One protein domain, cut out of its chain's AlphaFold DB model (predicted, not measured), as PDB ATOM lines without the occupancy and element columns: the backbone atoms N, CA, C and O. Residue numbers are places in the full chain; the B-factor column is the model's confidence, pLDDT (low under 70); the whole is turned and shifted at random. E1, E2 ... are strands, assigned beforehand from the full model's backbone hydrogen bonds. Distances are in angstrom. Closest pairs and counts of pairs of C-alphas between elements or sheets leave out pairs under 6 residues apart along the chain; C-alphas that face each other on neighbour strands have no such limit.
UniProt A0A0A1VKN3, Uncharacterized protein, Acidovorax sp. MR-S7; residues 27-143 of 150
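This is residues 27 to 143 of the 150 residues of an uncharacterized protein of Acidovorax sp. MR-S7 (UniProt A0A0A1VKN3). With little regular structure, the domain is a twisted wall, E1-E2-E3-E4, with short pair E5 and E8 over one face and short pair E6 and E7 past one end. The tail, residues 119 to 143, pairs briefly with E4, then with E8. The 117 printed residues include eight named strands, E1 to E8 in chain order, all antiparallel where paired, under half of the residues: all strand. It is compact, radius of gyration of the C-alphas 14.5 A, spanning 42 by 30 by 21 A.

E1, residues 27 to 33, and E2, 47 to 54, form a hairpin; N 30 and O 50 are 2.8 A apart. E3, 71 to 78, and E4, 84 to 88, continue this meander, each strand the antiparallel neighbour of the one before; N 51 and O 75 are 2.8 A apart, as are N 76 and O 85. E5, 97 to 99, is antiparallel to E8, 116 to 118; N 97 and O 118 are 2.8 A apart. E6, 102 to 104, and E7, 110 to 112, form a hairpin; N 111 and O 103 are 2.8 A apart.

E1 begins at C-alpha 27 (0.652, 20.888, -43.335); E2 spans 23.2 A, E3 20.6 A; E8 ends at C-alpha 118 (9.571, 29.122, -30.494).

The farthest C-alphas, Gly 106 and Ala 135, are 44.2 A apart. The printed part has no cut. Links E1 to E2 and E2 to E3 are long. Residues 79 to 83 and 92 to 93 have pLDDT under 70.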
ATOM      1  N   VAL A  27       0.849  19.460 -43.580       88.25
ATOM      2  CA  VAL A  27       0.652  20.888 -43.335       88.25
ATOM      3  C   VAL A  27      -0.599  21.073 -42.503       88.25
ATOM      4  O   VAL A  27      -1.677  20.620 -42.882       88.25
ATOM      5  N   THR A  28      -0.461  21.802 -41.404       83.75
ATOM      6  CA  THR A  28      -1.593  22.265 -40.599       83.75
ATOM      7  C   THR A  28      -1.528  23.763 -40.392       83.75
ATOM      8  O   THR A  28      -0.466  24.377 -40.525       83.75
ATOM      9  N   THR A  29      -2.681  24.352 -40.090       84.50
ATOM     10  CA  THR A  29      -2.826  25.785 -39.870       84.50
ATOM     11  C   THR A  29      -3.378  26.078 -38.492       84.50
ATOM     12  O   THR A  29      -4.396  25.512 -38.098       84.50
ATOM     13  N   TYR A  30      -2.778  27.053 -37.826       79.00
ATOM     14  CA  TYR A  30      -3.291  27.647 -36.600       79.00
ATOM     15  C   TYR A  30      -3.691  29.080 -36.851       79.00
ATOM     16  O   TYR A  30      -3.030  29.778 -37.612       79.00
ATOM     17  N   ASN A  31      -4.738  29.530 -36.175       82.19
ATOM     18  CA  ASN A  31      -5.154  30.921 -36.213       82.19
ATOM     19  C   ASN A  31      -5.025  31.509 -34.814       82.19
ATOM     20  O   ASN A  31      -5.239  30.808 -33.827       82.19
ATOM     21  N   GLY A  32      -4.713  32.793 -34.730       80.06
ATOM     22  CA  GLY A  32      -4.666  33.498 -33.458       80.06
ATOM     23  C   GLY A  32      -4.728  35.003 -33.640       80.06
ATOM     24  O   GLY A  32      -5.031  35.500 -34.726       80.06
ATOM     25  N   THR A  33      -4.446  35.724 -32.558       82.00
ATOM     26  CA  THR A  33      -4.402  37.189 -32.536       82.00
ATOM     27  C   THR A  33      -3.017  37.654 -32.115       82.00
ATOM     28  O   THR A  33      -2.454  37.144 -31.150       82.00
ATOM     29  N   VAL A  34      -2.454  38.618 -32.837       78.69
ATOM     30  CA  VAL A  34      -1.162  39.220 -32.506       78.69
ATOM     31  C   VAL A  34      -1.293  39.974 -31.183       78.69
ATOM     32  O   VAL A  34      -2.062  40.926 -31.100       78.69
ATOM     33  N   ALA A  35      -0.555  39.561 -30.151       75.50
ATOM     34  CA  ALA A  35      -0.555  40.255 -28.859       75.50
ATOM     35  C   ALA A  35       0.449  41.422 -28.805       75.50
ATOM     36  O   ALA A  35       0.136  42.467 -28.244       75.50
ATOM     37  N   ASN A  36       1.637  41.231 -29.384       73.56
ATOM     38  CA  ASN A  36       2.673  42.243 -29.589       73.56
ATOM     39  C   ASN A  36       3.419  41.910 -30.889       73.56
ATOM     40  O   ASN A  36       3.634  40.723 -31.170       73.56
ATOM     41  N   SER A  37       3.783  42.917 -31.682       75.31
ATOM     42  CA  SER A  37       4.623  42.734 -32.862       75.31
ATOM     43  C   SER A  37       5.539  43.924 -33.137       75.31
ATOM     44  O   SER A  37       5.094  45.062 -33.274       75.31
ATOM     45  N   THR A  38       6.821  43.636 -33.351       75.31
ATOM     46  CA  THR A  38       7.815  44.590 -33.877       75.31
ATOM     47  C   THR A  38       7.889  44.586 -35.410       75.31
ATOM     48  O   THR A  38       8.556  45.429 -36.012       75.31
ATOM     49  N   MET A  39       7.186  43.656 -36.066       74.50
ATOM     50  CA  MET A  39       7.162  43.511 -37.519       74.50
ATOM     51  C   MET A  39       6.386  44.672 -38.176       74.50
ATOM     52  O   MET A  39       5.201  44.858 -37.880       74.50
ATOM     53  N   PRO A  40       7.000  45.443 -39.099       76.19
ATOM     54  CA  PRO A  40       6.317  46.540 -39.780       76.19
ATOM     55  C   PRO A  40       5.040  46.087 -40.501       76.19
ATOM     56  O   PRO A  40       5.045  45.106 -41.242       76.19
ATOM     57  N   GLY A  41       3.944  46.824 -40.303       75.31
ATOM     58  CA  GLY A  41       2.646  46.523 -40.922       75.31
ATOM     59  C   GLY A  41       1.820  45.447 -40.208       75.31
ATOM     60  O   GLY A  41       0.720  45.135 -40.660       75.31
ATOM     61  N   VAL A  42       2.305  44.905 -39.088       78.75
ATOM     62  CA  VAL A  42       1.550  43.990 -38.225       78.75
ATOM     63  C   VAL A  42       1.117  44.737 -36.968       78.75
ATOM     64  O   VAL A  42       1.954  45.159 -36.179       78.75
ATOM     65  N   ALA A  43      -0.193  44.917 -36.800       79.94
ATOM     66  CA  ALA A  43      -0.762  45.589 -35.635       79.94
ATOM     67  C   ALA A  43      -1.146  44.587 -34.541       79.94
ATOM     68  O   ALA A  43      -1.678  43.511 -34.838       79.94
ATOM     69  N   ASP A  44      -0.965  44.983 -33.286       82.56
ATOM     70  CA  ASP A  44      -1.523  44.271 -32.137       82.56
ATOM     71  C   ASP A  44      -3.054  44.197 -32.268       82.56
ATOM     72  O   ASP A  44      -3.709  45.119 -32.763       82.56
ATOM     73  N   GLY A  45      -3.636  43.064 -31.884       81.31
ATOM     74  CA  GLY A  45      -5.053  42.760 -32.077       81.31
ATOM     75  C   GLY A  45      -5.420  42.267 -33.483       81.31
ATOM     76  O   GLY A  45      -6.560  41.853 -33.695       81.31
ATOM     77  N   SER A  46      -4.494  42.268 -34.451       82.25
ATOM     78  CA  SER A  46      -4.762  41.697 -35.777       82.25
ATOM     79  C   SER A  46      -4.750  40.166 -35.746       82.25
ATOM     80  O   SER A  46      -3.970  39.547 -35.024       82.25
ATOM     81  N   GLY A  47      -5.612  39.533 -36.545       83.81
ATOM     82  CA  GLY A  47      -5.589  38.078 -36.703       83.81
ATOM     83  C   GLY A  47      -4.349  37.616 -37.472       83.81
ATOM     84  O   GLY A  47      -3.856  38.343 -38.340       83.81
ATOM     85  N   TYR A  48      -3.882  36.401 -37.208       83.25
ATOM     86  CA  TYR A  48      -2.850  35.728 -37.996       83.25
ATOM     87  C   TYR A  48      -3.213  34.265 -38.260       83.25
ATOM     88  O   TYR A  48      -4.023  33.672 -37.550       83.25
ATOM     89  N   VAL A  49      -2.558  33.697 -39.270       86.19
ATOM     90  CA  VAL A  49      -2.545  32.275 -39.606       86.19
ATOM     91  C   VAL A  49      -1.095  31.799 -39.641       86.19
ATOM     92  O   VAL A  49      -0.261  32.439 -40.280       86.19
ATOM     93  N   VAL A  50      -0.795  30.678 -38.992       86.31
ATOM     94  CA  VAL A  50       0.500  29.991 -39.075       86.31
ATOM     95  C   VAL A  50       0.300  28.661 -39.749       86.31
ATOM     96  O   VAL A  50      -0.420  27.821 -39.220       86.31
ATOM     97  N   SER A  51       0.965  28.453 -40.876       89.06
ATOM     98  CA  SER A  51       1.128  27.124 -41.446       89.06
ATOM     99  C   SER A  51       2.418  26.514 -40.915       89.06
ATOM    100  O   SER A  51       3.484  27.117 -41.045       89.06
ATOM    101  N   VAL A  52       2.327  25.317 -40.347       89.62
ATOM    102  CA  VAL A  52       3.491  24.523 -39.942       89.62
ATOM    103  C   VAL A  52       3.563  23.312 -40.858       89.62
ATOM    104  O   VAL A  52       2.564  22.615 -41.043       89.62
ATOM    105  N   VAL A  53       4.734  23.100 -41.452       91.38
ATOM    106  CA  VAL A  53       5.027  21.967 -42.330       91.38
ATOM    107  C   VAL A  53       5.999  21.045 -41.618       91.38
ATOM    108  O   VAL A  53       7.061  21.501 -41.195       91.38
ATOM    109  N   PHE A  54       5.678  19.759 -41.525       89.62
ATOM    110  CA  PHE A  54       6.552  18.753 -40.922       89.62
ATOM    111  C   PHE A  54       6.619  17.466 -41.752       89.62
ATOM    112  O   PHE A  54       5.671  17.096 -42.449       89.62
ATOM    113  N   ASP A  55       7.784  16.821 -41.716       91.62
ATOM    114  CA  ASP A  55       8.123  15.601 -42.454       91.62
ATOM    115  C   ASP A  55       9.019  14.718 -41.572       91.62
ATOM    116  O   ASP A  55      10.190  15.026 -41.370       91.62
ATOM    117  N   ASN A  56       8.465  13.612 -41.069       90.50
ATOM    118  CA  ASN A  56       9.174  12.595 -40.280       90.50
ATOM    119  C   ASN A  56       9.679  11.424 -41.154       90.50
ATOM    120  O   ASN A  56      10.057  10.370 -40.641       90.50
ATOM    121  N   GLY A  57       9.630  11.555 -42.485       88.94
ATOM    122  CA  GLY A  57      10.039  10.508 -43.419       88.94
ATOM    123  C   GLY A  57       9.044   9.354 -43.572       88.94
ATOM    124  O   GLY A  57       9.388   8.352 -44.204       88.94
ATOM    125  N   GLY A  58       7.827   9.474 -43.029       86.00
ATOM    126  CA  GLY A  58       6.732   8.542 -43.294       86.00
ATOM    127  C   GLY A  58       6.386   8.454 -44.787       86.00
ATOM    128  O   GLY A  58       7.007   9.075 -45.645       86.00
ATOM    129  N   SER A  59       5.369   7.671 -45.140       84.31
ATOM    130  CA  SER A  59       4.833   7.626 -46.515       84.31
ATOM    131  C   SER A  59       3.337   7.933 -46.587       84.31
ATOM    132  O   SER A  59       2.779   8.059 -47.676       84.31
ATOM    133  N   THR A  60       2.681   8.073 -45.432       86.75
ATOM    134  CA  THR A  60       1.249   8.361 -45.306       86.75
ATOM    135  C   THR A  60       1.011   9.309 -44.139       86.75
ATOM    136  O   THR A  60       1.882   9.471 -43.290       86.75
ATOM    137  N   VAL A  61      -0.192   9.874 -44.069       87.12
ATOM    138  CA  VAL A  61      -0.638  10.689 -42.932       87.12
ATOM    139  C   VAL A  61      -1.311   9.865 -41.831       87.12
ATOM    140  O   VAL A  61      -1.792  10.451 -40.876       87.12
ATOM    141  N   LEU A  62      -1.403   8.536 -41.944       92.06
ATOM    142  CA  LEU A  62      -2.121   7.699 -40.974       92.06
ATOM    143  C   LEU A  62      -1.211   7.334 -39.797       92.06
ATOM    144  O   LEU A  62      -0.086   6.883 -40.023       92.06
ATOM    145  N   ASN A  63      -1.718   7.459 -38.566       93.06
ATOM    146  CA  ASN A  63      -1.007   7.121 -37.324       93.06
ATOM    147  C   ASN A  63       0.417   7.704 -37.269       93.06
ATOM    148  O   ASN A  63       1.371   6.992 -36.950       93.06
ATOM    149  N   GLN A  64       0.580   8.965 -37.669       93.56
ATOM    150  CA  GLN A  64       1.872   9.642 -37.644       93.56
ATOM    151  C   GLN A  64       2.040  10.419 -36.346       93.56
ATOM    152  O   GLN A  64       1.064  10.887 -35.766       93.56
ATOM    153  N   SER A  65       3.295  10.570 -35.938       94.38
ATOM    154  CA  SER A  65       3.711  11.474 -34.876       94.38
ATOM    155  C   SER A  65       4.892  12.292 -35.377       94.38
ATOM    156  O   SER A  65       5.820  11.734 -35.975       94.38
ATOM    157  N   TRP A  66       4.845  13.598 -35.144       93.06
ATOM    158  CA  TRP A  66       5.915  14.538 -35.444       93.06
ATOM    159  C   TRP A  66       6.314  15.255 -34.165       93.06
ATOM    160  O   TRP A  66       5.471  15.770 -33.428       93.06
ATOM    161  N   SER A  67       7.614  15.291 -33.923       93.31
ATOM    162  CA  SER A  67       8.256  16.142 -32.933       93.31
ATOM    163  C   SER A  67       8.559  17.523 -33.535       93.31
ATOM    164  O   SER A  67       8.508  17.692 -34.757       93.31
ATOM    165  N   PRO A  68       8.896  18.535 -32.718       90.94
ATOM    166  CA  PRO A  68       9.322  19.835 -33.233       90.94
ATOM    167  C   PRO A  68      10.529  19.756 -34.183       90.94
ATOM    168  O   PRO A  68      10.643  20.583 -35.084       90.94
ATOM    169  N   ASP A  69      11.391  18.745 -34.035       90.69
ATOM    170  CA  ASP A  69      12.548  18.526 -34.914       90.69
ATOM    171  C   ASP A  69      12.155  18.062 -36.327       90.69
ATOM    172  O   ASP A  69      12.943  18.197 -37.263       90.69
ATOM    173  N   ASP A  70      10.927  17.567 -36.508       91.88
ATOM    174  CA  ASP A  70      10.395  17.171 -37.815       91.88
ATOM    175  C   ASP A  70       9.820  18.362 -38.601       91.88
ATOM    176  O   ASP A  70       9.374  18.205 -39.741       91.88
ATOM    177  N   ILE A  71       9.806  19.569 -38.021       91.38
ATOM    178  CA  ILE A  71       9.354  20.784 -38.702       91.38
ATOM    179  C   ILE A  71      10.363  21.162 -39.785       91.38
ATOM    180  O   ILE A  71      11.556  21.311 -39.549       91.38
ATOM    181  N   THR A  72       9.850  21.388 -40.991       92.12
ATOM    182  CA  THR A  72      10.635  21.749 -42.178       92.12
ATOM    183  C   THR A  72      10.372  23.176 -42.644       92.12
ATOM    184  O   THR A  72      11.204  23.766 -43.335       92.12
ATOM    185  N   CYS A  73       9.227  23.759 -42.287       91.69
ATOM    186  CA  CYS A  73       8.892  25.134 -42.639       91.69
ATOM    187  C   CYS A  73       7.822  25.704 -41.707       91.69
ATOM    188  O   CYS A  73       6.883  25.004 -41.322       91.69
ATOM    189  N   VAL A  74       7.929  26.998 -41.408       90.94
ATOM    190  CA  VAL A  74       6.878  27.774 -40.745       90.94
ATOM    191  C   VAL A  74       6.550  28.998 -41.586       90.94
ATOM    192  O   VAL A  74       7.444  29.722 -42.029       90.94
ATOM    193  N   MET A  75       5.259  29.234 -41.810       90.06
ATOM    194  CA  MET A  75       4.761  30.360 -42.594       90.06
ATOM    195  C   MET A  75       3.728  31.142 -41.798       90.06
ATOM    196  O   MET A  75       2.647  30.633 -41.518       90.06
ATOM    197  N   TRP A  76       4.027  32.396 -41.489       87.81
ATOM    198  CA  TRP A  76       3.100  33.309 -40.834       87.81
ATOM    199  C   TRP A  76       2.448  34.212 -41.870       87.81
ATOM    200  O   TRP A  76       3.124  34.784 -42.725       87.81
ATOM    201  N   ARG A  77       1.128  34.354 -41.777       86.94
ATOM    202  CA  ARG A  77       0.319  35.267 -42.583       86.94
ATOM    203  C   ARG A  77      -0.547  36.098 -41.658       86.94
ATOM    204  O   ARG A  77      -1.353  35.547 -40.918       86.94
ATOM    205  N   THR A  78      -0.433  37.415 -41.714       79.25
ATOM    206  CA  THR A  78      -1.333  38.291 -40.953       79.25
ATOM    207  C   THR A  78      -2.617  38.571 -41.733       79.25
ATOM    208  O   THR A  78      -2.667  38.438 -42.957       79.25
ATOM    209  N   SER A  79      -3.683  38.940 -41.026       69.00
ATOM    210  CA  SER A  79      -5.043  39.155 -41.554       69.00
ATOM    211  C   SER A  79      -5.148  40.254 -42.614       69.00
ATOM    212  O   SER A  79      -6.106  40.263 -43.381       69.00
ATOM    213  N   GLN A  80      -4.147  41.132 -42.731       63.78
ATOM    214  CA  GLN A  80      -4.070  42.091 -43.836       63.78
ATOM    215  C   GLN A  80      -3.545  41.466 -45.141       63.78
ATOM    216  O   GLN A  80      -3.554  42.117 -46.179       63.78
ATOM    217  N   GLY A  81      -3.070  40.213 -45.121       58.44
ATOM    218  CA  GLY A  81      -2.535  39.501 -46.288       58.44
ATOM    219  C   GLY A  81      -1.201  40.045 -46.816       58.44
ATOM    220  O   GLY A  81      -0.588  39.417 -47.677       58.44
ATOM    221  N   THR A  82      -0.745  41.181 -46.289       59.06
ATOM    222  CA  THR A  82       0.427  41.934 -46.746       59.06
ATOM    223  C   THR A  82       1.736  41.388 -46.195       59.06
ATOM    224  O   THR A  82       2.774  41.561 -46.835       59.06
ATOM    225  N   VAL A  83       1.711  40.721 -45.033       62.16
ATOM    226  CA  VAL A  83       2.919  40.200 -44.389       62.16
ATOM    227  C   VAL A  83       2.930  38.680 -44.387       62.16
ATOM    228  O   VAL A  83       2.143  38.039 -43.689       62.16
ATOM    229  N   VAL A  84       3.819  38.123 -45.209       70.50
ATOM    230  CA  VAL A  84       4.166  36.704 -45.211       70.50
ATOM    231  C   VAL A  84       5.586  36.601 -44.700       70.50
ATOM    232  O   VAL A  84       6.489  37.105 -45.359       70.50
ATOM    233  N   TYR A  85       5.772  35.963 -43.552       86.81
ATOM    234  CA  TYR A  85       7.074  35.501 -43.086       86.81
ATOM    235  C   TYR A  85       7.149  34.002 -43.361       86.81
ATOM    236  O   TYR A  85       6.233  33.268 -42.997       86.81
ATOM    237  N   ALA A  86       8.209  33.541 -44.013       90.38
ATOM    238  CA  ALA A  86       8.436  32.133 -44.301       90.38
ATOM    239  C   ALA A  86       9.855  31.749 -43.894       90.38
ATOM    240  O   ALA A  86      10.825  32.322 -44.391       90.38
ATOM    241  N   GLN A  87       9.966  30.763 -43.014       90.38
ATOM    242  CA  GLN A  87      11.232  30.255 -42.515       90.38
ATOM    243  C   GLN A  87      11.375  28.781 -42.899       90.38
ATOM    244  O   GLN A  87      10.666  27.944 -42.331       90.38
ATOM    245  N   PRO A  88      12.282  28.434 -43.828       90.25
ATOM    246  CA  PRO A  88      12.698  27.051 -43.998       90.25
ATOM    247  C   PRO A  88      13.524  26.612 -42.782       90.25
ATOM    248  O   PRO A  88      14.456  27.300 -42.366       90.25
ATOM    249  N   ILE A  89      13.203  25.445 -42.233       87.31
ATOM    250  CA  ILE A  89      13.997  24.784 -41.199       87.31
ATOM    251  C   ILE A  89      14.858  23.738 -41.902       87.31
ATOM    252  O   ILE A  89      14.355  22.762 -42.459       87.31
ATOM    253  N   LEU A  90      16.167  23.984 -41.936       78.62
ATOM    254  CA  LEU A  90      17.121  23.088 -42.578       78.62
ATOM    255  C   LEU A  90      17.743  22.145 -41.539       78.62
ATOM    256  O   LEU A  90      18.093  22.600 -40.445       78.62
ATOM    257  N   PRO A  91      17.959  20.862 -41.885       71.25
ATOM    258  CA  PRO A  91      18.679  19.933 -41.022       71.25
ATOM    259  C   PRO A  91      20.028  20.513 -40.572       71.25
ATOM    260  O   PRO A  91      20.808  20.995 -41.394       71.25
ATOM    261  N   GLY A  92      20.301  20.477 -39.265       67.44
ATOM    262  CA  GLY A  92      21.544  20.996 -38.676       67.44
ATOM    263  C   GLY A  92      21.577  22.508 -38.418       67.44
ATOM    264  O   GLY A  92      22.572  23.000 -37.894       67.44
ATOM    265  N   ASN A  93      20.505  23.238 -38.736       67.00
ATOM    266  CA  ASN A  93      20.343  24.661 -38.423       67.00
ATOM    267  C   ASN A  93      18.972  24.915 -37.777       67.00
ATOM    268  O   ASN A  93      18.217  25.790 -38.209       67.00
ATOM    269  N   SER A  94      18.611  24.089 -36.789       73.81
ATOM    270  CA  SER A  94      17.331  24.243 -36.102       73.81
ATOM    271  C   SER A  94      17.386  25.478 -35.208       73.81
ATOM    272  O   SER A  94      17.948  25.466 -34.116       73.81
ATOM    273  N   LEU A  95      16.837  26.574 -35.723       84.88
ATOM    274  CA  LEU A  95      16.644  27.833 -35.001       84.88
ATOM    275  C   LEU A  95      15.378  27.807 -34.135       84.88
ATOM    276  O   LEU A  95      15.040  28.816 -33.517       84.88
ATOM    277  N   ILE A  96      14.672  26.674 -34.123       88.31
ATOM    278  CA  ILE A  96      13.451  26.461 -33.362       88.31
ATOM    279  C   ILE A  96      13.719  25.557 -32.160       88.31
ATOM    280  O   ILE A  96      14.557  24.660 -32.194       88.31
ATOM    281  N   SER A  97      12.968  25.795 -31.095       89.44
ATOM    282  CA  SER A  97      12.791  24.890 -29.967       89.44
ATOM    283  C   SER A  97      11.296  24.651 -29.793       89.44
ATOM    284  O   SER A  97      10.488  25.492 -30.188       89.44
ATOM    285  N   GLY A  98      10.902  23.514 -29.234       89.62
ATOM    286  CA  GLY A  98       9.492  23.231 -29.023       89.62
ATOM    287  C   GLY A  98       9.242  22.082 -28.066       89.62
ATOM    288  O   GLY A  98      10.167  21.401 -27.622       89.62
ATOM    289  N   SER A  99       7.966  21.868 -27.763       92.12
ATOM    290  CA  SER A  99       7.494  20.775 -26.917       92.12
ATOM    291  C   SER A  99       6.141  20.233 -27.384       92.12
ATOM    292  O   SER A  99       5.391  20.898 -28.106       92.12
ATOM    293  N   GLY A 100       5.829  19.010 -26.952       91.81
ATOM    294  CA  GLY A 100       4.667  18.258 -27.427       91.81
ATOM    295  C   GLY A 100       4.884  17.658 -28.817       91.81
ATOM    296  O   GLY A 100       5.950  17.807 -29.413       91.81
ATOM    297  N   ASN A 101       3.850  16.991 -29.327       92.00
ATOM    298  CA  ASN A 101       3.865  16.326 -30.625       92.00
ATOM    299  C   ASN A 101       2.645  16.747 -31.444       92.00
ATOM    300  O   ASN A 101       1.591  17.059 -30.891       92.00
ATOM    301  N   ALA A 102       2.783  16.724 -32.765       91.56
ATOM    302  CA  ALA A 102       1.642  16.673 -33.663       91.56
ATOM    303  C   ALA A 102       1.350  15.209 -33.991       91.56
ATOM    304  O   ALA A 102       2.272  14.482 -34.349       91.56
ATOM    305  N   ASP A 103       0.093  14.781 -33.887       92.38
ATOM    306  CA  ASP A 103      -0.283  13.381 -34.097       92.38
ATOM    307  C   ASP A 103      -1.516  13.265 -34.985       92.38
ATOM    308  O   ASP A 103      -2.448  14.069 -34.882       92.38
ATOM    309  N   THR A 104      -1.547  12.235 -35.828       90.94
ATOM    310  CA  THR A 104      -2.740  11.840 -36.580       90.94
ATOM    311  C   THR A 104      -3.246  10.466 -36.169       90.94
ATOM    312  O   THR A 104      -2.484   9.600 -35.742       90.94
ATOM    313  N   ASP A 105      -4.545  10.229 -36.329       90.62
ATOM    314  CA  ASP A 105      -5.144   8.912 -36.108       90.62
ATOM    315  C   ASP A 105      -5.070   7.994 -37.346       90.62
ATOM    316  O   ASP A 105      -4.495   8.324 -38.389       90.62
ATOM    317  N   GLY A 106      -5.691   6.814 -37.249       90.75
ATOM    318  CA  GLY A 106      -5.755   5.828 -38.332       90.75
ATOM    319  C   GLY A 106      -6.559   6.259 -39.562       90.75
ATOM    320  O   GLY A 106      -6.585   5.527 -40.548       90.75
ATOM    321  N   THR A 107      -7.195   7.428 -39.522       89.44
ATOM    322  CA  THR A 107      -7.887   8.056 -40.653       89.44
ATOM    323  C   THR A 107      -7.130   9.264 -41.212       89.44
ATOM    324  O   THR A 107      -7.498   9.784 -42.264       89.44
ATOM    325  N   GLY A 108      -6.039   9.674 -40.556       84.81
ATOM    326  CA  GLY A 108      -5.197  10.795 -40.965       84.81
ATOM    327  C   GLY A 108      -5.653  12.150 -40.432       84.81
ATOM    328  O   GLY A 108      -5.088  13.173 -40.825       84.81
ATOM    329  N   TRP A 109      -6.654  12.178 -39.547       85.94
ATOM    330  CA  TRP A 109      -7.067  13.405 -38.873       85.94
ATOM    331  C   TRP A 109      -6.087  13.758 -37.771       85.94
ATOM    332  O   TRP A 109      -5.656  12.889 -37.018       85.94
ATOM    333  N   LEU A 110      -5.773  15.048 -37.675       85.62
ATOM    334  CA  LEU A 110      -4.949  15.602 -36.615       85.62
ATOM    335  C   LEU A 110      -5.693  15.503 -35.282       85.62
ATOM    336  O   LEU A 110      -6.774  16.072 -35.132       85.62
ATOM    337  N   THR A 111      -5.126  14.780 -34.328       88.44
ATOM    338  CA  THR A 111      -5.706  14.567 -32.995       88.44
ATOM    339  C   THR A 111      -4.962  15.329 -31.911       88.44
ATOM    340  O   THR A 111      -5.545  15.636 -30.872       88.44
ATOM    341  N   GLN A 112      -3.700  15.672 -32.161       88.44
ATOM    342  CA  GLN A 112      -2.867  16.451 -31.259       88.44
ATOM    343  C   GLN A 112      -1.974  17.399 -32.051       88.44
ATOM    344  O   GLN A 112      -1.638  17.144 -33.207       88.44
ATOM    345  N   MET A 113      -1.599  18.495 -31.404       88.94
ATOM    346  CA  MET A 113      -0.678  19.490 -31.919       88.94
ATOM    347  C   MET A 113       0.366  19.862 -30.873       88.94
ATOM    348  O   MET A 113       0.143  19.667 -29.678       88.94
ATOM    349  N   PHE A 114       1.486  20.419 -31.342       88.50
ATOM    350  CA  PHE A 114       2.562  20.911 -30.486       88.50
ATOM    351  C   PHE A 114       2.028  21.836 -29.394       88.50
ATOM    352  O   PHE A 114       1.170  22.685 -29.645       88.50
ATOM    353  N   THR A 115       2.590  21.701 -28.197       88.06
ATOM    354  CA  THR A 115       2.308  22.613 -27.089       88.06
ATOM    355  C   THR A 115       2.971  23.961 -27.345       88.06
ATOM    356  O   THR A 115       2.366  25.001 -27.114       88.06
ATOM    357  N   GLU A 116       4.206  23.948 -27.856       87.25
ATOM    358  CA  GLU A 116       4.966  25.157 -28.159       87.25
ATOM    359  C   GLU A 116       5.951  24.930 -29.301       87.25
ATOM    360  O   GLU A 116       6.622  23.899 -29.360       87.25
ATOM    361  N   ILE A 117       6.084  25.939 -30.163       88.50
ATOM    362  CA  ILE A 117       7.228  26.126 -31.055       88.50
ATOM    363  C   ILE A 117       7.700  27.572 -30.906       88.50
ATOM    364  O   ILE A 117       6.894  28.493 -30.999       88.50
ATOM    365  N   THR A 118       8.991  27.793 -30.706       89.81
ATOM    366  CA  THR A 118       9.571  29.122 -30.494       89.81
ATOM    367  C   THR A 118      10.941  29.246 -31.147       89.81
ATOM    368  O   THR A 118      11.594  28.243 -31.426       89.81
ATOM    369  N   THR A 119      11.396  30.474 -31.384       89.94
ATOM    370  CA  THR A 119      12.743  30.789 -31.880       89.94
ATOM    371  C   THR A 119      13.549  31.518 -30.798       89.94
ATOM    372  O   THR A 119      13.668  32.744 -30.818       89.94
ATOM    373  N   PRO A 120      14.134  30.791 -29.825       84.00
ATOM    374  CA  PRO A 120      14.623  31.386 -28.576       84.00
ATOM    375  C   PRO A 120      15.824  32.323 -28.761       84.00
ATOM    376  O   PRO A 120      16.038  33.223 -27.956       84.00
ATOM    377  N   LEU A 121      16.612  32.120 -29.820       86.31
ATOM    378  CA  LEU A 121      17.752  32.973 -30.174       86.31
ATOM    379  C   LEU A 121      17.417  33.980 -31.283       86.31
ATOM    380  O   LEU A 121      18.293  34.729 -31.709       86.31
ATOM    381  N   GLY A 122      16.169  33.988 -31.755       87.69
ATOM    382  CA  GLY A 122      15.739  34.720 -32.935       87.69
ATOM    383  C   GLY A 122      16.288  34.143 -34.244       87.69
ATOM    384  O   GLY A 122      17.273  33.406 -34.297       87.69
ATOM    385  N   VAL A 123      15.621  34.487 -35.339       88.94
ATOM    386  CA  VAL A 123      15.956  34.026 -36.689       88.94
ATOM    387  C   VAL A 123      16.654  35.156 -37.440       88.94
ATOM    388  O   VAL A 123      16.083  36.244 -37.541       88.94
ATOM    389  N   PRO A 124      17.868  34.950 -37.983       89.19
ATOM    390  CA  PRO A 124      18.561  35.991 -38.724       89.19
ATOM    391  C   PRO A 124      17.921  36.247 -40.095       89.19
ATOM    392  O   PRO A 124      17.381  35.314 -40.693       89.19
ATOM    393  N   PRO A 125      18.046  37.470 -40.652       87.44
ATOM    394  CA  PRO A 125      17.447  37.845 -41.938       87.44
ATOM    395  C   PRO A 125      17.769  36.920 -43.115       87.44
ATOM    396  O   PRO A 125      16.973  36.795 -44.036       87.44
ATOM    397  N   ALA A 126      18.925  36.251 -43.092       88.50
ATOM    398  CA  ALA A 126      19.327  35.307 -44.136       88.50
ATOM    399  C   ALA A 126      18.605  33.943 -44.059       88.50
ATOM    400  O   ALA A 126      18.748  33.129 -44.967       88.50
ATOM    401  N   SER A 127      17.862  33.674 -42.980       89.19
ATOM    402  CA  SER A 127      17.207  32.387 -42.705       89.19
ATOM    403  C   SER A 127      15.686  32.427 -42.860       89.19
ATOM    404  O   SER A 127      15.022  31.435 -42.573       89.19
ATOM    405  N   TYR A 128      15.124  33.540 -43.334       89.19
ATOM    406  CA  TYR A 128      13.708  33.651 -43.672       89.19
ATOM    407  C   TYR A 128      13.496  34.544 -44.897       89.19
ATOM    408  O   TYR A 128      14.376  35.280 -45.333       89.19
ATOM    409  N   THR A 129      12.295  34.484 -45.458       88.88
ATOM    410  CA  THR A 129      11.791  35.452 -46.434       88.88
ATOM    411  C   THR A 129      10.626  36.204 -45.816       88.88
ATOM    412  O   THR A 129       9.777  35.594 -45.169       88.88
ATOM    413  N   ALA A 130      10.575  37.519 -46.017       87.06
ATOM    414  CA  ALA A 130       9.458  38.348 -45.595       87.06
ATOM    415  C   ALA A 130       9.031  39.292 -46.723       87.06
ATOM    416  O   ALA A 130       9.877  39.829 -47.438       87.06
ATOM    417  N   THR A 131       7.727  39.510 -46.894       84.06
ATOM    418  CA  THR A 131       7.209  40.472 -47.890       84.06
ATOM    419  C   THR A 131       7.501  41.925 -47.518       84.06
ATOM    420  O   THR A 131       7.577  42.777 -48.399       84.06
ATOM    421  N   SER A 132       7.686  42.211 -46.228       77.12
ATOM    422  CA  SER A 132       8.202  43.487 -45.730       77.12
ATOM    423  C   SER A 132       9.548  43.251 -45.049       77.12
ATOM    424  O   SER A 132       9.656  42.295 -44.278       77.12
ATOM    425  N   PRO A 133      10.576  44.081 -45.303       76.56
ATOM    426  CA  PRO A 133      11.845  43.970 -44.599       76.56
ATOM    427  C   PRO A 133      11.645  44.086 -43.087       76.56
ATOM    428  O   PRO A 133      10.974  45.000 -42.610       76.56
ATOM    429  N   ILE A 134      12.265  43.174 -42.345       80.00
ATOM    430  CA  ILE A 134      12.307  43.194 -40.883       80.00
ATOM    431  C   ILE A 134      13.765  43.408 -40.497       80.00
ATOM    432  O   ILE A 134      14.647  42.730 -41.027       80.00
ATOM    433  N   ALA A 135      14.027  44.390 -39.639       77.19
ATOM    434  CA  ALA A 135      15.377  44.690 -39.185       77.19
ATOM    435  C   ALA A 135      15.762  43.773 -38.017       77.19
ATOM    436  O   ALA A 135      15.011  43.659 -37.054       77.19
ATOM    437  N   GLY A 136      16.960  43.185 -38.072       82.69
ATOM    438  CA  GLY A 136      17.503  42.381 -36.975       82.69
ATOM    439  C   GLY A 136      17.013  40.932 -36.946       82.69
ATOM    440  O   GLY A 136      16.569  40.391 -37.955       82.69
ATOM    441  N   LEU A 137      17.190  40.289 -35.791       86.31
ATOM    442  CA  LEU A 137      16.693  38.938 -35.534       86.31
ATOM    443  C   LEU A 137      15.175  38.976 -35.327       86.31
ATOM    444  O   LEU A 137      14.662  39.938 -34.766       86.31
ATOM    445  N   VAL A 138      14.477  37.918 -35.739       85.38
ATOM    446  CA  VAL A 138      13.031  37.767 -35.512       85.38
ATOM    447  C   VAL A 138      12.784  36.665 -34.492       85.38
ATOM    448  O   VAL A 138      13.054  35.504 -34.797       85.38
ATOM    449  N   GLY A 139      12.266  37.010 -33.314       86.56
ATOM    450  CA  GLY A 139      11.699  36.055 -32.369       86.56
ATOM    451  C   GLY A 139      10.208  35.855 -32.633       86.56
ATOM    452  O   GLY A 139       9.479  36.797 -32.941       86.56
ATOM    453  N   TRP A 140       9.737  34.617 -32.530       84.94
ATOM    454  CA  TRP A 140       8.314  34.287 -32.589       84.94
ATOM    455  C   TRP A 140       8.016  33.056 -31.740       84.94
ATOM    456  O   TRP A 140       8.891  32.220 -31.514       84.94
ATOM    457  N   SER A 141       6.776  32.947 -31.260       85.69
ATOM    458  CA  SER A 141       6.289  31.796 -30.493       85.69
ATOM    459  C   SER A 141       4.886  31.399 -30.951       85.69
ATOM    460  O   SER A 141       4.011  32.244 -31.120       85.69
ATOM    461  N   ALA A 142       4.672  30.103 -31.155       81.06
ATOM    462  CA  ALA A 142       3.403  29.478 -31.495       81.06
ATOM    463  C   ALA A 142       3.048  28.461 -30.402       81.06
ATOM    464  O   ALA A 142       3.416  27.291 -30.491       81.06
ATOM    465  N   ASN A 143       2.382  28.922 -29.344       73.56
ATOM    466  CA  ASN A 143       2.058  28.097 -28.172       73.56
ATOM    467  C   ASN A 143       0.696  28.426 -27.535       73.56
ATOM    468  O   ASN A 143       0.471  28.138 -26.369       73.56
TER     469      ASN A 143